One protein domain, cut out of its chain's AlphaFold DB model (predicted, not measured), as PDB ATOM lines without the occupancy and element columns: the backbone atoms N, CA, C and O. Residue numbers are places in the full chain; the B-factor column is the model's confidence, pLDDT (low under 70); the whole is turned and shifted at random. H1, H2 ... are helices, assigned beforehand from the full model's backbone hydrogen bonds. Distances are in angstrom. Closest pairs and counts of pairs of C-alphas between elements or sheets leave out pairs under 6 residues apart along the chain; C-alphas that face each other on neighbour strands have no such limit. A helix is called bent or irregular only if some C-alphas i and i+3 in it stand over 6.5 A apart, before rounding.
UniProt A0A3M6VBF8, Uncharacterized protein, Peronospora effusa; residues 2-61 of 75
ATOM      1  N   HIS A   2      10.727 -45.368 -33.651       89.44
ATOM      2  CA  HIS A   2       9.888 -44.549 -34.547       89.44
ATOM      3  C   HIS A   2       9.798 -45.050 -35.996       89.44
ATOM      4  O   HIS A   2       8.740 -44.945 -36.592       89.44
ATOM      5  N   LEU A   3      10.840 -45.690 -36.539       89.31
ATOM      6  CA  LEU A   3      10.747 -46.330 -37.861       89.31
ATOM      7  C   LEU A   3       9.675 -47.429 -37.914       89.31
ATOM      8  O   LEU A   3       9.026 -47.599 -38.937       89.31
ATOM      9  N   TYR A   4       9.463 -48.147 -36.808       89.88
ATOM     10  CA  TYR A   4       8.397 -49.145 -36.703       89.88
ATOM     11  C   TYR A   4       7.015 -48.485 -36.644       89.88
ATOM     12  O   TYR A   4       6.076 -48.979 -37.265       89.88
ATOM     13  N   LEU A   5       6.906 -47.355 -35.941       92.62
ATOM     14  CA  LEU A   5       5.679 -46.563 -35.889       92.62
ATOM     15  C   LEU A   5       5.312 -46.034 -37.278       92.62
ATOM     16  O   LEU A   5       4.192 -46.245 -37.725       92.62
ATOM     17  N   VAL A   6       6.279 -45.472 -38.008       91.69
ATOM     18  CA  VAL A   6       6.085 -45.035 -39.398       91.69
ATOM     19  C   VAL A   6       5.712 -46.213 -40.295       91.69
ATOM     20  O   VAL A   6       4.760 -46.120 -41.056       91.69
ATOM     21  N   ALA A   7       6.394 -47.355 -40.171       90.81
ATOM     22  CA  ALA A   7       6.095 -48.533 -40.983       90.81
ATOM     23  C   ALA A   7       4.656 -49.047 -40.810       90.81
ATOM     24  O   ALA A   7       4.116 -49.624 -41.748       90.81
ATOM     25  N   ASN A   8       4.039 -48.828 -39.646       89.50
ATOM     26  CA  ASN A   8       2.686 -49.281 -39.323       89.50
ATOM     27  C   ASN A   8       1.666 -48.136 -39.221       89.50
ATOM     28  O   ASN A   8       0.534 -48.387 -38.831       89.50
ATOM     29  N   ASN A   9       2.047 -46.904 -39.559       92.06
ATOM     30  CA  ASN A   9       1.212 -45.710 -39.410       92.06
ATOM     31  C   ASN A   9       0.625 -45.528 -37.994       92.06
ATOM     32  O   ASN A   9      -0.573 -45.338 -37.820       92.06
ATOM     33  N   TYR A  10       1.476 -45.642 -36.973       92.12
ATOM     34  CA  TYR A  10       1.114 -45.360 -35.585       92.12
ATOM     35  C   TYR A  10       1.680 -44.020 -35.126       92.12
ATOM     36  O   TYR A  10       2.862 -43.725 -35.327       92.12
ATOM     37  N   SER A  11       0.887 -43.268 -34.372       90.94
ATOM     38  CA  SER A  11       1.427 -42.306 -33.416       90.94
ATOM     39  C   SER A  11       1.945 -43.019 -32.161       90.94
ATOM     40  O   SER A  11       1.577 -44.152 -31.841       90.94
ATOM     41  N   THR A  12       2.806 -42.342 -31.400       91.50
ATOM     42  CA  THR A  12       3.286 -42.878 -30.119       91.50
ATOM     43  C   THR A  12       2.136 -43.118 -29.135       91.50
ATOM     44  O   THR A  12       2.184 -44.088 -28.384       91.50
ATOM     45  N   LEU A  13       1.109 -42.258 -29.142       91.06
ATOM     46  CA  LEU A  13      -0.058 -42.394 -28.265       91.06
ATOM     47  C   LEU A  13      -0.870 -43.638 -28.623       91.06
ATOM     48  O   LEU A  13      -1.083 -44.483 -27.759       91.06
ATOM     49  N   GLU A  14      -1.221 -43.800 -29.900       87.50
ATOM     50  CA  GLU A  14      -1.975 -44.968 -30.371       87.50
ATOM     51  C   GLU A  14      -1.226 -46.269 -30.091       87.50
ATOM     52  O   GLU A  14      -1.817 -47.232 -29.610       87.50
ATOM     53  N   TYR A  15       0.091 -46.296 -30.317       89.50
ATOM     54  CA  TYR A  15       0.891 -47.470 -29.988       89.50
ATOM     55  C   TYR A  15       0.854 -47.788 -28.487       89.50
ATOM     56  O   TYR A  15       0.690 -48.943 -28.107       89.50
ATOM     57  N   CYS A  16       0.978 -46.784 -27.618       88.44
ATOM     58  CA  CYS A  16       0.927 -46.993 -26.171       88.44
ATOM     59  C   CYS A  16      -0.450 -47.461 -25.679       88.44
ATOM     60  O   CYS A  16      -0.499 -48.276 -24.759       88.44
ATOM     61  N   GLU A  17      -1.535 -46.976 -26.283       88.25
ATOM     62  CA  GLU A  17      -2.905 -47.371 -25.937       88.25
ATOM     63  C   GLU A  17      -3.266 -48.767 -26.451       88.25
ATOM     64  O   GLU A  17      -4.010 -49.489 -25.792       88.25
ATOM     65  N   LYS A  18      -2.753 -49.150 -27.625       86.19
ATOM     66  CA  LYS A  18      -3.182 -50.361 -28.342       86.19
ATOM     67  C   LYS A  18      -2.206 -51.525 -28.275       86.19
ATOM     68  O   LYS A  18      -2.573 -52.632 -28.639       86.19
ATOM     69  N   ARG A  19      -0.985 -51.325 -27.769       81.31
ATOM     70  CA  ARG A  19       0.013 -52.409 -27.637       81.31
ATOM     71  C   ARG A  19      -0.440 -53.591 -26.774       81.31
ATOM     72  O   ARG A  19       0.158 -54.653 -26.894       81.31
ATOM     73  N   ASP A  20      -1.413 -53.380 -25.891       82.69
ATOM     74  CA  ASP A  20      -1.938 -54.394 -24.962       82.69
ATOM     75  C   ASP A  20      -3.315 -54.933 -25.404       82.69
ATOM     76  O   ASP A  20      -3.895 -55.794 -24.752       82.69
ATOM     77  N   ASP A  21      -3.841 -54.426 -26.525       84.44
ATOM     78  CA  ASP A  21      -5.139 -54.795 -27.091       84.44
ATOM     79  C   ASP A  21      -4.915 -55.763 -28.264       84.44
ATOM     80  O   ASP A  21      -4.544 -55.359 -29.368       84.44
ATOM     81  N   SER A  22      -5.091 -57.065 -28.012       75.88
ATOM     82  CA  SER A  22      -4.849 -58.119 -29.009       75.88
ATOM     83  C   SER A  22      -5.843 -58.108 -30.170       75.88
ATOM     84  O   SER A  22      -5.526 -58.632 -31.238       75.88
ATOM     85  N   ASP A  23      -7.018 -57.512 -29.968       80.62
ATOM     86  CA  ASP A  23      -8.100 -57.473 -30.952       80.62
ATOM     87  C   ASP A  23      -8.083 -56.170 -31.768       80.62
ATOM     88  O   ASP A  23      -8.928 -55.947 -32.643       80.62
ATOM     89  N   TYR A  24      -7.107 -55.295 -31.513       83.19
ATOM     90  CA  TYR A  24      -6.994 -54.027 -32.207       83.19
ATOM     91  C   TYR A  24      -6.603 -54.211 -33.679       83.19
ATOM     92  O   TYR A  24      -5.499 -54.639 -34.027       83.19
ATOM     93  N   VAL A  25      -7.499 -53.781 -34.566       81.75
ATOM     94  CA  VAL A  25      -7.230 -53.666 -35.999       81.75
ATOM     95  C   VAL A  25      -6.740 -52.255 -36.306       81.75
ATOM     96  O   VAL A  25      -7.455 -51.271 -36.121       81.75
ATOM     97  N   ASN A  26      -5.517 -52.147 -36.820       84.19
ATOM     98  CA  ASN A  26      -4.979 -50.872 -37.275       84.19
ATOM     99  C   ASN A  26      -5.539 -50.520 -38.659       84.19
ATOM    100  O   ASN A  26      -5.050 -51.021 -39.671       84.19
ATOM    101  N   TYR A  27      -6.539 -49.641 -38.698       86.31
ATOM    102  CA  TYR A  27      -7.167 -49.181 -39.941       86.31
ATOM    103  C   TYR A  27      -6.330 -48.161 -40.723       86.31
ATOM    104  O   TYR A  27      -6.543 -47.994 -41.920       86.31
ATOM    105  N   TYR A  28      -5.370 -47.494 -40.082       87.69
ATOM    106  CA  TYR A  28      -4.505 -46.497 -40.724       87.69
ATOM    107  C   TYR A  28      -3.295 -47.125 -41.420       87.69
ATOM    108  O   TYR A  28      -2.637 -46.488 -42.242       87.69
ATOM    109  N   ASN A  29      -3.000 -48.395 -41.135       88.88
ATOM    110  CA  ASN A  29      -1.944 -49.118 -41.824       88.88
ATOM    111  C   ASN A  29      -2.377 -49.482 -43.251       88.88
ATOM    112  O   ASN A  29      -2.995 -50.527 -43.478       88.88
ATOM    113  N   VAL A  30      -2.009 -48.639 -44.216       88.56
ATOM    114  CA  VAL A  30      -2.264 -48.824 -45.657       88.56
ATOM    115  C   VAL A  30      -1.114 -49.538 -46.386       88.56
ATOM    116  O   VAL A  30      -1.144 -49.723 -47.604       88.56
ATOM    117  N   GLY A  31      -0.121 -50.013 -45.631       88.44
ATOM    118  CA  GLY A  31       1.055 -50.733 -46.109       88.44
ATOM    119  C   GLY A  31       2.330 -49.906 -45.974       88.44
ATOM    120  O   GLY A  31       2.329 -48.699 -46.197       88.44
ATOM    121  N   VAL A  32       3.446 -50.574 -45.653       89.00
ATOM    122  CA  VAL A  32       4.723 -49.935 -45.278       89.00
ATOM    123  C   VAL A  32       5.121 -48.820 -46.244       89.00
ATOM    124  O   VAL A  32       5.431 -47.714 -45.821       89.00
ATOM    125  N   LEU A  33       5.063 -49.078 -47.550       89.38
ATOM    126  CA  LEU A  33       5.456 -48.098 -48.556       89.38
ATOM    127  C   LEU A  33       4.608 -46.819 -48.512       89.38
ATOM    128  O   LEU A  33       5.155 -45.719 -48.558       89.38
ATOM    129  N   GLN A  34       3.288 -46.966 -48.417       88.19
ATOM    130  CA  GLN A  34       2.361 -45.837 -48.380       88.19
ATOM    131  C   GLN A  34       2.471 -45.090 -47.048       88.19
ATOM    132  O   GLN A  34       2.542 -43.866 -47.052       88.19
ATOM    133  N   ASN A  35       2.631 -45.811 -45.936       91.44
ATOM    134  CA  ASN A  35       2.836 -45.203 -44.621       91.44
ATOM    135  C   ASN A  35       4.129 -44.357 -44.579       91.44
ATOM    136  O   ASN A  35       4.153 -43.255 -44.036       91.44
ATOM    137  N   PHE A  36       5.215 -44.817 -45.212       90.50
ATOM    138  CA  PHE A  36       6.433 -44.005 -45.345       90.50
ATOM    139  C   PHE A  36       6.217 -42.783 -46.244       90.50
ATOM    140  O   PHE A  36       6.683 -41.692 -45.919       90.50
ATOM    141  N   GLN A  37       5.475 -42.935 -47.343       89.94
ATOM    142  CA  GLN A  37       5.101 -41.803 -48.196       89.94
ATOM    143  C   GLN A  37       4.177 -40.806 -47.479       89.94
ATOM    144  O   GLN A  37       4.136 -39.621 -47.824       89.94
ATOM    145  N   GLU A  38       3.449 -41.251 -46.458       88.38
ATOM    146  CA  GLU A  38       2.696 -40.374 -45.572       88.38
ATOM    147  C   GLU A  38       3.577 -39.511 -44.682       88.38
ATOM    148  O   GLU A  38       3.210 -38.375 -44.414       88.38
ATOM    149  N   VAL A  39       4.760 -39.967 -44.292       88.44
ATOM    150  CA  VAL A  39       5.627 -39.195 -43.392       88.44
ATOM    151  C   VAL A  39       6.676 -38.377 -44.144       88.44
ATOM    152  O   VAL A  39       6.990 -37.262 -43.740       88.44
ATOM    153  N   PHE A  40       7.200 -38.895 -45.252       86.88
ATOM    154  CA  PHE A  40       8.317 -38.268 -45.964       86.88
ATOM    155  C   PHE A  40       7.929 -37.644 -47.313       86.88
ATOM    156  O   PHE A  40       8.681 -36.842 -47.864       86.88
ATOM    157  N   GLY A  41       6.744 -37.964 -47.836       86.00
ATOM    158  CA  GLY A  41       6.290 -37.521 -49.154       86.00
ATOM    159  C   GLY A  41       6.505 -38.574 -50.239       86.00
ATOM    160  O   GLY A  41       6.843 -39.726 -49.979       86.00
ATOM    161  N   THR A  42       6.269 -38.204 -51.491       86.94
ATOM    162  CA  THR A  42       6.310 -39.163 -52.610       86.94
ATOM    163  C   THR A  42       7.744 -39.527 -53.012       86.94
ATOM    164  O   THR A  42       8.698 -38.831 -52.673       86.94
ATOM    165  N   PHE A  43       7.924 -40.589 -53.806       83.69
ATOM    166  CA  PHE A  43       9.242 -40.938 -54.359       83.69
ATOM    167  C   PHE A  43       9.827 -39.873 -55.292       83.69
ATOM    168  O   PHE A  43      11.043 -39.733 -55.377       83.69
ATOM    169  N   HIS A  44       8.981 -39.088 -55.961       83.38
ATOM    170  CA  HIS A  44       9.437 -37.927 -56.729       83.38
ATOM    171  C   HIS A  44      10.079 -36.857 -55.833       83.38
ATOM    172  O   HIS A  44      10.892 -36.064 -56.298       83.38
ATOM    173  N   GLU A  45       9.746 -36.861 -54.543       84.00
ATOM    174  CA  GLU A  45      10.276 -35.960 -53.526       84.00
ATOM    175  C   GLU A  45      11.373 -36.623 -52.678       84.00
ATOM    176  O   GLU A  45      11.745 -36.081 -51.643       84.00
ATOM    177  N   PHE A  46      11.932 -37.760 -53.111       85.25
ATOM    178  CA  PHE A  46      12.963 -38.499 -52.367       85.25
ATOM    179  C   PHE A  46      14.149 -37.640 -51.878       85.25
ATOM    180  O   PHE A  46      14.577 -37.833 -50.741       85.25
ATOM    181  N   PRO A  47      14.663 -36.645 -52.636       85.88
ATOM    182  CA  PRO A  47      15.711 -35.757 -52.125       85.88
ATOM    183  C   PRO A  47      15.295 -34.965 -50.876       85.88
ATOM    184  O   PRO A  47      16.134 -34.697 -50.020       85.88
ATOM    185  N   TYR A  48      14.011 -34.624 -50.740       84.50
ATOM    186  CA  TYR A  48      13.482 -33.881 -49.593       84.50
ATOM    187  C   TYR A  48      13.352 -34.736 -48.332       84.50
ATOM    188  O   TYR A  48      13.206 -34.185 -47.250       84.50
ATOM    189  N   TRP A  49      13.467 -36.064 -48.428       85.44
ATOM    190  CA  TRP A  49      13.379 -36.949 -47.261       85.44
ATOM    191  C   TRP A  49      14.544 -36.746 -46.283       85.44
ATOM    192  O   TRP A  49      14.409 -37.010 -45.091       85.44
ATOM    193  N   PHE A  50      15.690 -36.278 -46.787       86.81
ATOM    194  CA  PHE A  50      16.917 -36.083 -46.008       86.81
ATOM    195  C   PHE A  50      17.157 -34.628 -45.605       86.81
ATOM    196  O   PHE A  50      18.156 -34.325 -44.954       86.81
ATOM    197  N   VAL A  51      16.261 -33.721 -45.994       87.38
ATOM    198  CA  VAL A  51      16.384 -32.287 -45.733       87.38
ATOM    199  C   VAL A  51      15.209 -31.869 -44.851       87.38
ATOM    200  O   VAL A  51      14.090 -32.300 -45.110       87.38
ATOM    201  N   PRO A  52      15.405 -31.034 -43.813       86.44
ATOM    202  CA  PRO A  52      14.323 -30.604 -42.923       86.44
ATOM    203  C   PRO A  52      13.421 -29.548 -43.592       86.44
ATOM    204  O   PRO A  52      13.303 -28.417 -43.125       86.44
ATOM    205  N   ILE A  53      12.810 -29.902 -44.724       85.56
ATOM    206  CA  ILE A  53      11.901 -29.068 -45.512       85.56
ATOM    207  C   ILE A  53      10.611 -29.859 -45.719       85.56
ATOM    208  O   ILE A  53      10.637 -31.048 -46.021       85.56
ATOM    209  N   HIS A  54       9.469 -29.189 -45.581       81.00
ATOM    210  CA  HIS A  54       8.179 -29.804 -45.870       81.00
ATOM    211  C   HIS A  54       8.074 -30.132 -47.358       81.00
ATOM    212  O   HIS A  54       8.228 -29.243 -48.201       81.00
ATOM    213  N   SER A  55       7.775 -31.392 -47.685       81.69
ATOM    214  CA  SER A  55       7.543 -31.762 -49.077       81.69
ATOM    215  C   SER A  55       6.284 -31.052 -49.609       81.69
ATOM    216  O   SER A  55       5.316 -30.857 -48.865       81.69
ATOM    217  N   PRO A  56       6.246 -30.652 -50.887       82.12
ATOM    218  CA  PRO A  56       5.053 -30.064 -51.498       82.12
ATOM    219  C   PRO A  56       3.785 -30.916 -51.328       82.12
ATOM    220  O   PRO A  56       2.685 -30.379 -51.187       82.12
ATOM    221  N   SER A  57       3.923 -32.242 -51.289       78.62
ATOM    222  CA  SER A  57       2.805 -33.165 -51.056       78.62
ATOM    223  C   SER A  57       2.173 -33.026 -49.669       78.62
ATOM    224  O   SER A  57       0.974 -33.266 -49.531       78.62
ATOM    225  N   PHE A  58       2.927 -32.577 -48.661       80.38
ATOM    226  CA  PHE A  58       2.376 -32.279 -47.337       80.38
ATOM    227  C   PHE A  58       1.444 -31.068 -47.336       80.38
ATOM    228  O   PHE A  58       0.478 -31.058 -46.581       80.38
ATOM    229  N   GLN A  59       1.672 -30.080 -48.206       77.19
ATOM    230  CA  GLN A  59       0.809 -28.893 -48.288       77.19
ATOM    231  C   GLN A  59      -0.603 -29.216 -48.791       77.19
ATOM    232  O   GLN A  59      -1.522 -28.431 -48.589       77.19
ATOM    233  N   LYS A  60      -0.784 -30.366 -49.449       77.25
ATOM    234  CA  LYS A  60      -2.085 -30.832 -49.944       77.25
ATOM    235  C   LYS A  60      -2.888 -31.602 -48.893       77.25
ATOM    236  O   LYS A  60      -3.964 -32.096 -49.213       77.25
ATOM    237  N   ARG A  61      -2.350 -31.777 -47.682       81.44
ATOM    238  CA  ARG A  61      -2.990 -32.537 -46.608       81.44
ATOM    239  C   ARG A  61      -3.512 -31.607 -45.528       81.44
ATOM    240  O   ARG A  61      -2.790 -30.746 -45.038       81.44
TER     241      ARG A  61
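Overview. This is residues 2 to 61 of the 75 residues of an uncharacterized protein of Peronospora effusa (UniProt A0A3M6VBF8). Five short helices are strung out along a loose, elongated chain, with H3 in the middle, H1 and then H2 towards one end, and H4 and H5 towards the other. H2 leads into a long unnamed stretch, whose residues 19 to 25 stick out at the H2 end before the chain folds back to H3, and H4 makes a corner with H3. The printed part has 60 residues with five named helices, in the order H1, H2, H3, H4, H5, and no named strand, and the class is all helix. It is loose, with a radius of gyration of the C-alphas of 13.2 A, and spans 38 by 19 by 18 A.

Along the chain. H3, the longest helix by residues, covers residues 32 to 40 and measures 12.2 A from first to last C-alpha, beginning at C-alpha 32 at (4.723, -49.935, -45.278). H1 is residues 2 to 7, 8.5 A long, with C-alpha 2 at (9.888, -44.549, -34.547). H2 is residues 12 to 18, 10.0 A long. H4 is residues 43 to 50, 12.3 A long, and is irregular: C-alphas 44 and 47 are 8.1 A apart. H5 is residues 56 to 60, 7.3 A long, and ends at C-alpha 60 at (-2.085, -30.832, -49.944).

Arrangement. H3 touches H1, and their closest C-alphas, those of Val 32 and Ala 7, are 4.7 A apart; the two run opposite ways at a steep tilt of 55 degrees. H1 and H2 are close but not clearly touching, with the C-alphas of Leu 5 and Thr 12 closest at 7.3 A, and they run the same way at a steep tilt of 66 degrees. H2 and H3 are apart. H3 and H4 touch only at the corner by their link, with the C-alphas of Phe 40 and Trp 49 closest at 5.4 A, and run the same way at a steep tilt of 58 degrees. H3 and H5 are near each other, with 7 pairs of C-alphas within 10 A. H4 and H5 are only just apart, their closest C-alphas being 8.1 A from each other. In H1, H2 and H3 every O i to N i+4 pair is within hydrogen-bond range; in H4 0 of 4 are, against 3 of 5 O i to N i+3 pairs, and in H5 0 of 1, against 2 of 2.

Size, cuts and confidence. The two C-alphas farthest apart, those of Asp 23 and Pro 47, are 38.6 A from each other, and the outline is only just a rod. The printed part has no cut. The link from H2 to H3, 13 residues, is long, and within it residues 19 to 25 stand free; the links from H1 to H2, from H3 to H4 and from H4 to H5 are tight. The mean pLDDT of the printed part is 86.3, that of H5 is 79, and no printed residue is under 70.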